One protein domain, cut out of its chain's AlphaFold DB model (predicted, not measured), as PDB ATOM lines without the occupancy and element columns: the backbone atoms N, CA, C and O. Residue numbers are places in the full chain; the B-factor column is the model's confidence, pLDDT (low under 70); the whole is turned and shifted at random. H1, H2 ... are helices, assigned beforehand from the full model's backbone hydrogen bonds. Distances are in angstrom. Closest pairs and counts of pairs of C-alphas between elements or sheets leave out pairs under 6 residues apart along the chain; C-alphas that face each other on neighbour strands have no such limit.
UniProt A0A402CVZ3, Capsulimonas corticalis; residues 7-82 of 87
ATOM      1  N   ALA A   7     119.304 143.856 146.271       97.50
ATOM      2  CA  ALA A   7     119.648 144.759 145.180       97.50
ATOM      3  C   ALA A   7     119.220 146.199 145.495       97.50
ATOM      4  O   ALA A   7     119.959 147.149 145.235       97.50
ATOM      5  N   GLU A   8     118.058 146.381 146.127       97.56
ATOM      6  CA  GLU A   8     117.618 147.700 146.590       97.56
ATOM      7  C   GLU A   8     118.550 148.272 147.667       97.56
ATOM      8  O   GLU A   8     118.863 149.465 147.633       97.56
ATOM      9  N   ARG A   9     119.027 147.439 148.606       96.69
ATOM     10  CA  ARG A   9     120.008 147.871 149.622       96.69
ATOM     11  C   ARG A   9     121.320 148.284 148.983       96.69
ATOM     12  O   ARG A   9     121.824 149.355 149.303       96.69
ATOM     13  N   GLU A  10     121.860 147.455 148.094       97.00
ATOM     14  CA  GLU A  10     123.124 147.740 147.414       97.00
ATOM     15  C   GLU A  10     123.048 149.061 146.651       97.00
ATOM     16  O   GLU A  10     123.934 149.905 146.785       97.00
ATOM     17  N   LYS A  11     121.940 149.299 145.944       96.38
ATOM     18  CA  LYS A  11     121.696 150.557 145.238       96.38
ATOM     19  C   LYS A  11     121.759 151.770 146.172       96.38
ATOM     20  O   LYS A  11     122.449 152.736 145.862       96.38
ATOM     21  N   VAL A  12     121.096 151.701 147.332       97.06
ATOM     22  CA  VAL A  12     121.127 152.782 148.334       97.06
ATOM     23  C   VAL A  12     122.525 152.952 148.938       97.06
ATOM     24  O   VAL A  12     122.979 154.085 149.086       97.06
ATOM     25  N   CYS A  13     123.215 151.857 149.270       95.94
ATOM     26  CA  CYS A  13     124.551 151.890 149.875       95.94
ATOM     27  C   CYS A  13     125.624 152.445 148.932       95.94
ATOM     28  O   CYS A  13     126.572 153.073 149.388       95.94
ATOM     29  N   THR A  14     125.475 152.220 147.627       97.44
ATOM     30  CA  THR A  14     126.416 152.680 146.592       97.44
ATOM     31  C   THR A  14     126.069 154.060 146.031       97.44
ATOM     32  O   THR A  14     126.743 154.558 145.128       97.44
ATOM     33  N   ALA A  15     125.029 154.716 146.555       97.44
ATOM     34  CA  ALA A  15     124.653 156.050 146.124       97.44
ATOM     35  C   ALA A  15     125.778 157.061 146.403       97.44
ATOM     36  O   ALA A  15     126.287 157.180 147.513       97.44
ATOM     37  N   THR A  16     126.117 157.853 145.388       96.62
ATOM     38  CA  THR A  16     127.244 158.798 145.433       96.62
ATOM     39  C   THR A  16     127.005 160.014 146.324       96.62
ATOM     40  O   THR A  16     127.953 160.711 146.677       96.62
ATOM     41  N   THR A  17     125.749 160.305 146.679       97.75
ATOM     42  CA  THR A  17     125.393 161.446 147.528       97.75
ATOM     43  C   THR A  17     124.294 161.085 148.528       97.75
ATOM     44  O   THR A  17     123.405 160.288 148.205       97.75
ATOM     45  N   PRO A  18     124.259 161.733 149.710       95.25
ATOM     46  CA  PRO A  18     123.181 161.543 150.682       95.25
ATOM     47  C   PRO A  18     121.789 161.849 150.113       95.25
ATOM     48  O   PRO A  18     120.818 161.161 150.423       95.25
ATOM     49  N   ALA A  19     121.680 162.856 149.238       95.94
ATOM     50  CA  ALA A  19     120.423 163.205 148.579       95.94
ATOM     51  C   ALA A  19     119.927 162.076 147.657       95.94
ATOM     52  O   ALA A  19     118.742 161.734 147.678       95.94
ATOM     53  N   SER A  20     120.837 161.459 146.892       97.19
ATOM     54  CA  SER A  20     120.528 160.298 146.052       97.19
ATOM     55  C   SER A  20     120.137 159.088 146.902       97.19
ATOM     56  O   SER A  20     119.081 158.503 146.662       97.19
ATOM     57  N   ALA A  21     120.898 158.784 147.961       97.12
ATOM     58  CA  ALA A  21     120.581 157.706 148.902       97.12
ATOM     59  C   ALA A  21     119.182 157.882 149.520       97.12
ATOM     60  O   ALA A  21     118.379 156.950 149.530       97.12
ATOM     61  N   LYS A  22     118.838 159.104 149.958       94.19
ATOM     62  CA  LYS A  22     117.506 159.446 150.486       94.19
ATOM     63  C   LYS A  22     116.410 159.245 149.441       94.19
ATOM     64  O   LYS A  22     115.365 158.684 149.760       94.19
ATOM     65  N   SER A  23     116.629 159.698 148.206       95.94
ATOM     66  CA  SER A  23     115.670 159.540 147.106       95.94
ATOM     67  C   SER A  23     115.420 158.065 146.776       95.94
ATOM     68  O   SER A  23     114.275 157.624 146.696       95.94
ATOM     69  N   GLN A  24     116.484 157.270 146.668       96.94
ATOM     70  CA  GLN A  24     116.394 155.837 146.401       96.94
ATOM     71  C   GLN A  24     115.762 155.080 147.575       96.94
ATOM     72  O   GLN A  24     114.842 154.295 147.368       96.94
ATOM     73  N   GLY A  25     116.155 155.393 148.811       95.88
ATOM     74  CA  GLY A  25     115.603 154.817 150.039       95.88
ATOM     75  C   GLY A  25     114.116 155.112 150.271       95.88
ATOM     76  O   GLY A  25     113.473 154.432 151.070       95.88
ATOM     77  N   LYS A  26     113.534 156.113 149.597       94.62
ATOM     78  CA  LYS A  26     112.076 156.345 149.578       94.62
ATOM     79  C   LYS A  26     111.327 155.397 148.637       94.62
ATOM     80  O   LYS A  26     110.125 155.243 148.800       94.62
ATOM     81  N   ARG A  27     112.019 154.799 147.665       96.06
ATOM     82  CA  ARG A  27     111.439 153.976 146.592       96.06
ATOM     83  C   ARG A  27     111.627 152.474 146.797       96.06
ATOM     84  O   ARG A  27     111.146 151.711 145.971       96.06
ATOM     85  N   VAL A  28     112.354 152.073 147.837       97.25
ATOM     86  CA  VAL A  28     112.575 150.659 148.162       97.25
ATOM     87  C   VAL A  28     111.277 149.987 148.584       97.25
ATOM     88  O   VAL A  28     110.387 150.626 149.155       97.25
ATOM     89  N   THR A  29     111.217 148.682 148.375       97.75
ATOM     90  CA  THR A  29     110.181 147.815 148.911       97.75
ATOM     91  C   THR A  29     110.213 147.878 150.434       97.75
ATOM     92  O   THR A  29     111.185 147.495 151.087       97.75
ATOM     93  N   LEU A  30     109.155 148.422 151.029       97.06
ATOM     94  CA  LEU A  30     109.122 148.645 152.465       97.06
ATOM     95  C   LEU A  30     108.938 147.319 153.210       97.06
ATOM     96  O   LEU A  30     108.006 146.563 152.939       97.06
ATOM     97  N   ARG A  31     109.812 147.049 154.182       95.69
ATOM     98  CA  ARG A  31     109.673 145.903 155.085       95.69
ATOM     99  C   ARG A  31     108.323 145.943 155.823       95.69
ATOM    100  O   ARG A  31     107.919 146.981 156.343       95.69
ATOM    101  N   VAL A  32     107.691 144.780 155.981       96.12
ATOM    102  CA  VAL A  32     106.516 144.607 156.853       96.12
ATOM    103  C   VAL A  32     106.862 144.970 158.304       96.12
ATOM    104  O   VAL A  32     107.876 144.515 158.839       96.12
ATOM    105  N   GLY A  33     106.016 145.788 158.936       95.19
ATOM    106  CA  GLY A  33     106.239 146.288 160.298       95.19
ATOM    107  C   GLY A  33     107.276 147.413 160.387       95.19
ATOM    108  O   GLY A  33     107.866 147.615 161.447       95.19
ATOM    109  N   TRP A  34     107.533 148.124 159.278       95.00
ATOM    110  CA  TRP A  34     108.517 149.208 159.228       95.00
ATOM    111  C   TRP A  34     108.310 150.270 160.310       95.00
ATOM    112  O   TRP A  34     109.289 150.692 160.915       95.00
ATOM    113  N   GLU A  35     107.069 150.676 160.576       92.00
ATOM    114  CA  GLU A  35     106.765 151.741 161.541       92.00
ATOM    115  C   GLU A  35     107.361 151.445 162.922       92.00
ATOM    116  O   GLU A  35     108.074 152.281 163.469       92.00
ATOM    117  N   THR A  36     107.199 150.218 163.422       93.00
ATOM    118  CA  THR A  36     107.750 149.792 164.715       93.00
ATOM    119  C   THR A  36     109.268 149.634 164.673       93.00
ATOM    120  O   THR A  36     109.983 150.207 165.490       93.00
ATOM    121  N   VAL A  37     109.794 148.891 163.693       96.00
ATOM    122  CA  VAL A  37     111.230 148.549 163.661       96.00
ATOM    123  C   VAL A  37     112.120 149.731 163.259       96.00
ATOM    124  O   VAL A  37     113.332 149.705 163.476       96.00
ATOM    125  N   SER A  38     111.545 150.776 162.658       95.38
ATOM    126  CA  SER A  38     112.293 151.969 162.262       95.38
ATOM    127  C   SER A  38     112.946 152.667 163.454       95.38
ATOM    128  O   SER A  38     114.059 153.168 163.299       95.38
ATOM    129  N   PHE A  39     112.319 152.619 164.635       96.06
ATOM    130  CA  PHE A  39     112.862 153.216 165.852       96.06
ATOM    131  C   PHE A  39     114.120 152.512 166.344       96.06
ATOM    132  O   PHE A  39     115.155 153.154 166.508       96.06
ATOM    133  N   GLU A  40     114.075 151.186 166.462       96.12
ATOM    134  CA  GLU A  40     115.238 150.378 166.849       96.12
ATOM    135  C   GLU A  40     116.396 150.534 165.852       96.12
ATOM    136  O   GLU A  40     117.562 150.643 166.229       96.12
ATOM    137  N   ILE A  41     116.083 150.576 164.554       95.88
ATOM    138  CA  ILE A  41     117.097 150.767 163.512       95.88
ATOM    139  C   ILE A  41     117.712 152.163 163.609       95.88
ATOM    140  O   ILE A  41     118.927 152.293 163.472       95.88
ATOM    141  N   MET A  42     116.903 153.203 163.828       95.88
ATOM    142  CA  MET A  42     117.419 154.564 163.963       95.88
ATOM    143  C   MET A  42     118.308 154.693 165.198       95.88
ATOM    144  O   MET A  42     119.383 155.279 165.108       95.88
ATOM    145  N   GLU A  43     117.923 154.074 166.315       96.75
ATOM    146  CA  GLU A  43     118.749 154.022 167.519       96.75
ATOM    147  C   GLU A  43     120.118 153.391 167.229       96.75
ATOM    148  O   GLU A  43     121.150 153.968 167.571       96.75
ATOM    149  N   GLN A  44     120.157 152.252 166.529       97.38
ATOM    150  CA  GLN A  44     121.414 151.604 166.132       97.38
ATOM    151  C   GLN A  44     122.279 152.507 165.241       97.38
ATOM    152  O   GLN A  44     123.492 152.585 165.433       97.38
ATOM    153  N   VAL A  45     121.666 153.217 164.288       96.12
ATOM    154  CA  VAL A  45     122.370 154.159 163.403       96.12
ATOM    155  C   VAL A  45     122.939 155.338 164.192       96.12
ATOM    156  O   VAL A  45     124.094 155.709 163.983       96.12
ATOM    157  N   VAL A  46     122.171 155.914 165.119       96.62
ATOM    158  CA  VAL A  46     122.624 157.017 165.978       96.62
ATOM    159  C   VAL A  46     123.754 156.551 166.899       96.62
ATOM    160  O   VAL A  46     124.773 157.233 166.990       96.62
ATOM    161  N   ARG A  47     123.639 155.363 167.506       97.81
ATOM    162  CA  ARG A  47     124.720 154.759 168.304       97.81
ATOM    163  C   ARG A  47     125.995 154.578 167.485       97.81
ATOM    164  O   ARG A  47     127.067 154.923 167.966       97.81
ATOM    165  N   ALA A  48     125.888 154.099 166.245       97.75
ATOM    166  CA  ALA A  48     127.038 153.960 165.354       97.75
ATOM    167  C   ALA A  48     127.645 155.319 164.962       97.75
ATOM    168  O   ALA A  48     128.863 155.463 164.962       97.75
ATOM    169  N   LYS A  49     126.817 156.336 164.681       96.81
ATOM    170  CA  LYS A  49     127.276 157.702 164.366       96.81
ATOM    171  C   LYS A  49     128.108 158.295 165.503       96.81
ATOM    172  O   LYS A  49     129.146 158.890 165.248       96.81
ATOM    173  N   PHE A  50     127.654 158.126 166.741       98.00
ATOM    174  CA  PHE A  50     128.336 158.634 167.933       98.00
ATOM    175  C   PHE A  50     129.339 157.639 168.538       98.00
ATOM    176  O   PHE A  50     129.845 157.881 169.628       98.00
ATOM    177  N   ALA A  51     129.664 156.543 167.842       97.88
ATOM    178  CA  ALA A  51     130.847 155.744 168.163       97.88
ATOM    179  C   ALA A  51     132.146 156.466 167.752       97.88
ATOM    180  O   ALA A  51     133.219 156.137 168.253       97.88
ATOM    181  N   ASP A  52     132.044 157.460 166.864       98.25
ATOM    182  CA  ASP A  52     133.118 158.408 166.583       98.25
ATOM    183  C   ASP A  52     133.414 159.273 167.831       98.25
ATOM    184  O   ASP A  52     132.503 159.944 168.331       98.25
ATOM    185  N   PRO A  53     134.663 159.298 168.343       98.06
ATOM    186  CA  PRO A  53     134.995 160.016 169.575       98.06
ATOM    187  C   PRO A  53     134.764 161.532 169.518       98.06
ATOM    188  O   PRO A  53     134.409 162.135 170.532       98.06
ATOM    189  N   GLU A  54     134.956 162.163 168.357       98.38
ATOM    190  CA  GLU A  54     134.770 163.607 168.199       98.38
ATOM    191  C   GLU A  54     133.283 163.963 168.271       98.38
ATOM    192  O   GLU A  54     132.882 164.896 168.978       98.38
ATOM    193  N   LEU A  55     132.443 163.196 167.574       98.31
ATOM    194  CA  LEU A  55     130.995 163.367 167.636       98.31
ATOM    195  C   LEU A  55     130.453 163.029 169.026       98.31
ATOM    196  O   LEU A  55     129.579 163.746 169.515       98.31
ATOM    197  N   ALA A  56     130.973 161.986 169.678       98.12
ATOM    198  CA  ALA A  56     130.596 161.619 171.042       98.12
ATOM    199  C   ALA A  56     130.868 162.762 172.027       98.12
ATOM    200  O   ALA A  56     129.990 163.129 172.806       98.12
ATOM    201  N   ALA A  57     132.052 163.378 171.949       98.19
ATOM    202  CA  ALA A  57     132.390 164.537 172.769       98.19
ATOM    203  C   ALA A  57     131.425 165.703 172.507       98.19
ATOM    204  O   ALA A  57     130.881 166.270 173.453       98.19
ATOM    205  N   LYS A  58     131.133 166.013 171.235       97.88
ATOM    206  CA  LYS A  58     130.149 167.048 170.868       97.88
ATOM    207  C   LYS A  58     128.765 166.759 171.454       97.88
ATOM    208  O   LYS A  58     128.134 167.681 171.962       97.88
ATOM    209  N   LEU A  59     128.316 165.505 171.438       97.50
ATOM    210  CA  LEU A  59     127.049 165.116 172.055       97.50
ATOM    211  C   LEU A  59     127.080 165.305 173.573       97.50
ATOM    212  O   LEU A  59     126.191 165.934 174.120       97.50
ATOM    213  N   LEU A  60     128.123 164.842 174.264       97.50
ATOM    214  CA  LEU A  60     128.224 165.001 175.720       97.50
ATOM    215  C   LEU A  60     128.268 166.475 176.147       97.50
ATOM    216  O   LEU A  60     127.706 166.838 177.179       97.50
ATOM    217  N   THR A  61     128.883 167.347 175.341       97.88
ATOM    218  CA  THR A  61     128.942 168.788 175.638       97.88
ATOM    219  C   THR A  61     127.584 169.490 175.597       97.88
ATOM    220  O   THR A  61     127.479 170.623 176.070       97.88
ATOM    221  N   THR A  62     126.531 168.854 175.070       97.06
ATOM    222  CA  THR A  62     125.180 169.429 175.118       97.06
ATOM    223  C   THR A  62     124.604 169.405 176.533       97.06
ATOM    224  O   THR A  62     123.711 170.203 176.819       97.06
ATOM    225  N   GLY A  63     125.138 168.556 177.422       96.25
ATOM    226  CA  GLY A  63     124.646 168.385 178.788       96.25
ATOM    227  C   GLY A  63     123.163 168.017 178.798       96.25
ATOM    228  O   GLY A  63     122.707 167.258 177.947       96.25
ATOM    229  N   ASP A  64     122.406 168.631 179.704       95.81
ATOM    230  CA  ASP A  64     120.967 168.383 179.881       95.81
ATOM    231  C   ASP A  64     120.071 169.184 178.916       95.81
ATOM    232  O   ASP A  64     118.862 169.294 179.119       95.81
ATOM    233  N   ARG A  65     120.647 169.807 177.879       95.38
ATOM    234  CA  ARG A  65     119.857 170.553 176.893       95.38
ATOM    235  C   ARG A  65     119.056 169.594 176.025       95.38
ATOM    236  O   ARG A  65     119.584 168.606 175.520       95.38
ATOM    237  N   GLU A  66     117.806 169.956 175.774       91.69
ATOM    238  CA  GLU A  66     116.980 169.261 174.796       91.69
ATOM    239  C   GLU A  66     117.528 169.477 173.376       91.69
ATOM    240  O   GLU A  66     117.861 170.598 172.979       91.69
ATOM    241  N   LEU A  67     117.634 168.392 172.605       91.62
ATOM    242  CA  LEU A  67     118.082 168.420 171.215       91.62
ATOM    243  C   LEU A  67     116.878 168.277 170.289       91.62
ATOM    244  O   LEU A  67     116.363 167.181 170.088       91.62
ATOM    245  N   LEU A  68     116.451 169.400 169.712       90.31
ATOM    246  CA  LEU A  68     115.313 169.457 168.798       90.31
ATOM    247  C   LEU A  68     115.786 169.574 167.345       90.31
ATOM    248  O   LEU A  68     116.396 170.572 166.952       90.31
ATOM    249  N   GLU A  69     115.463 168.578 166.515       87.69
ATOM    250  CA  GLU A  69     115.677 168.647 165.064       87.69
ATOM    251  C   GLU A  69     114.566 169.483 164.407       87.69
ATOM    252  O   GLU A  69     113.541 168.973 163.952       87.69
ATOM    253  N   GLY A  70     114.750 170.802 164.381       87.50
ATOM    254  CA  GLY A  70     113.811 171.720 163.738       87.50
ATOM    255  C   GLY A  70     113.698 171.487 162.226       87.50
ATOM    256  O   GLY A  70     114.707 171.445 161.522       87.50
ATOM    257  N   ASN A  71     112.471 171.401 161.705       85.38
ATOM    258  CA  ASN A  71     112.211 171.294 160.268       85.38
ATOM    259  C   ASN A  71     111.008 172.132 159.795       85.38
ATOM    260  O   ASN A  71     110.170 172.569 160.583       85.38
ATOM    261  N   THR A  72     110.934 172.367 158.479       85.31
ATOM    262  CA  THR A  72     109.862 173.142 157.816       85.31
ATOM    263  C   THR A  72     108.980 172.298 156.890       85.31
ATOM    264  O   THR A  72     108.090 172.831 156.230       85.31
ATOM    265  N   TRP A  73     109.211 170.985 156.824       83.19
ATOM    266  CA  TRP A  73     108.584 170.068 155.861       83.19
ATOM    267  C   TRP A  73     107.698 169.008 156.525       83.19
ATOM    268  O   TRP A  73     107.459 167.954 155.937       83.19
ATOM    269  N   TRP A  74     107.193 169.309 157.724       83.88
ATOM    270  CA  TRP A  74     106.222 168.489 158.453       83.88
ATOM    271  C   TRP A  74     106.712 167.078 158.807       83.88
ATOM    272  O   TRP A  74     105.911 166.152 158.900       83.88
ATOM    273  N   ASP A  75     108.018 166.910 159.037       87.69
ATOM    274  CA  ASP A  75     108.519 165.688 159.667       87.69
ATOM    275  C   ASP A  75     108.238 165.762 161.168       87.69
ATOM    276  O   ASP A  75     108.852 166.552 161.883       87.69
ATOM    277  N   THR A  76     107.267 164.975 161.620       87.94
ATOM    278  CA  THR A  76     106.877 164.848 163.030       87.94
ATOM    279  C   THR A  76     107.382 163.563 163.671       87.94
ATOM    280  O   THR A  76     107.093 163.315 164.836       87.94
ATOM    281  N   THR A  77     108.070 162.706 162.909       90.50
ATOM    282  CA  THR A  77     108.572 161.427 163.424       90.50
ATOM    283  C   THR A  77     109.981 161.590 163.970       90.50
ATOM    284  O   THR A  77     110.256 161.156 165.082       90.50
ATOM    285  N   TRP A  78     110.862 162.220 163.188       91.06
ATOM    286  CA  TRP A  78     112.271 162.408 163.550       91.06
ATOM    287  C   TRP A  78     112.626 163.860 163.847       91.06
ATOM    288  O   TRP A  78     113.660 164.120 164.450       91.06
ATOM    289  N   GLY A  79     111.757 164.796 163.464       89.44
ATOM    290  CA  GLY A  79     111.952 166.215 163.705       89.44
ATOM    291  C   GLY A  79     110.796 166.882 164.440       89.44
ATOM    292  O   GLY A  79     109.750 166.295 164.709       89.44
ATOM    293  N   CYS A  80     111.007 168.157 164.745       85.06
ATOM    294  CA  CYS A  80     110.040 169.050 165.356       85.06
ATOM    295  C   CYS A  80     109.672 170.176 164.379       85.06
ATOM    296  O   CYS A  80     110.540 170.841 163.804       85.06
ATOM    297  N   ILE A  81     108.372 170.407 164.190       80.19
ATOM    298  CA  ILE A  81     107.873 171.514 163.368       80.19
ATOM    299  C   ILE A  81     107.849 172.781 164.207       80.19
ATOM    300  O   ILE A  81     107.219 172.840 165.267       80.19
ATOM    301  N   LYS A  82     108.448 173.845 163.680       66.25
ATOM    302  CA  LYS A  82     108.407 175.155 164.327       66.25
ATOM    303  C   LYS A  82     106.956 175.664 164.411       66.25
ATOM    304  O   LYS A  82     106.333 175.917 163.385       66.25
TER     305      LYS A  82
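What this domain is: This is residues 7 to 82 of the 87 residues of a protein of Capsulimonas corticalis (UniProt A0A402CVZ3). A small helical hairpin, H1 and H2, leads into the long helix H3, which nearly meets the short H4 in a corner; after it, residues 61 to 82, with no named element, turn back in a wide open curve. The 76 printed residues hold four named helices, H1 H2 H3 H4, and no named strand: all helix. The whole is loose, with a radius of gyration of the C-alphas of 15.0 A, and spans 41 by 30 by 24 A.

Where its parts are: Find C-alpha 7 at (119.648, 144.759, 145.180), where H1, residues 7 to 13, begins. H2 is residues 18 to 25. H3, residues 34 to 49, runs 21.2 A. H4, residues 53 to 60, ends at C-alpha 60, (128.224, 165.001, 175.720).

How they stand to each other: H1 and H2 touch, the closest C-alphas, of Val 12 and Ala 21, 5.0 A apart. H3 and H4 are close but not clearly touching: C-alphas 49 and 55, their closest, are 7.5 A apart. H2 and H3 are apart. O i to N i+4 pairs are within hydrogen-bond range throughout H1, H2 and H4, and 10 of 12 in H3.

The domain as a whole: The printed part has no cut; residue 82 is under pLDDT 70.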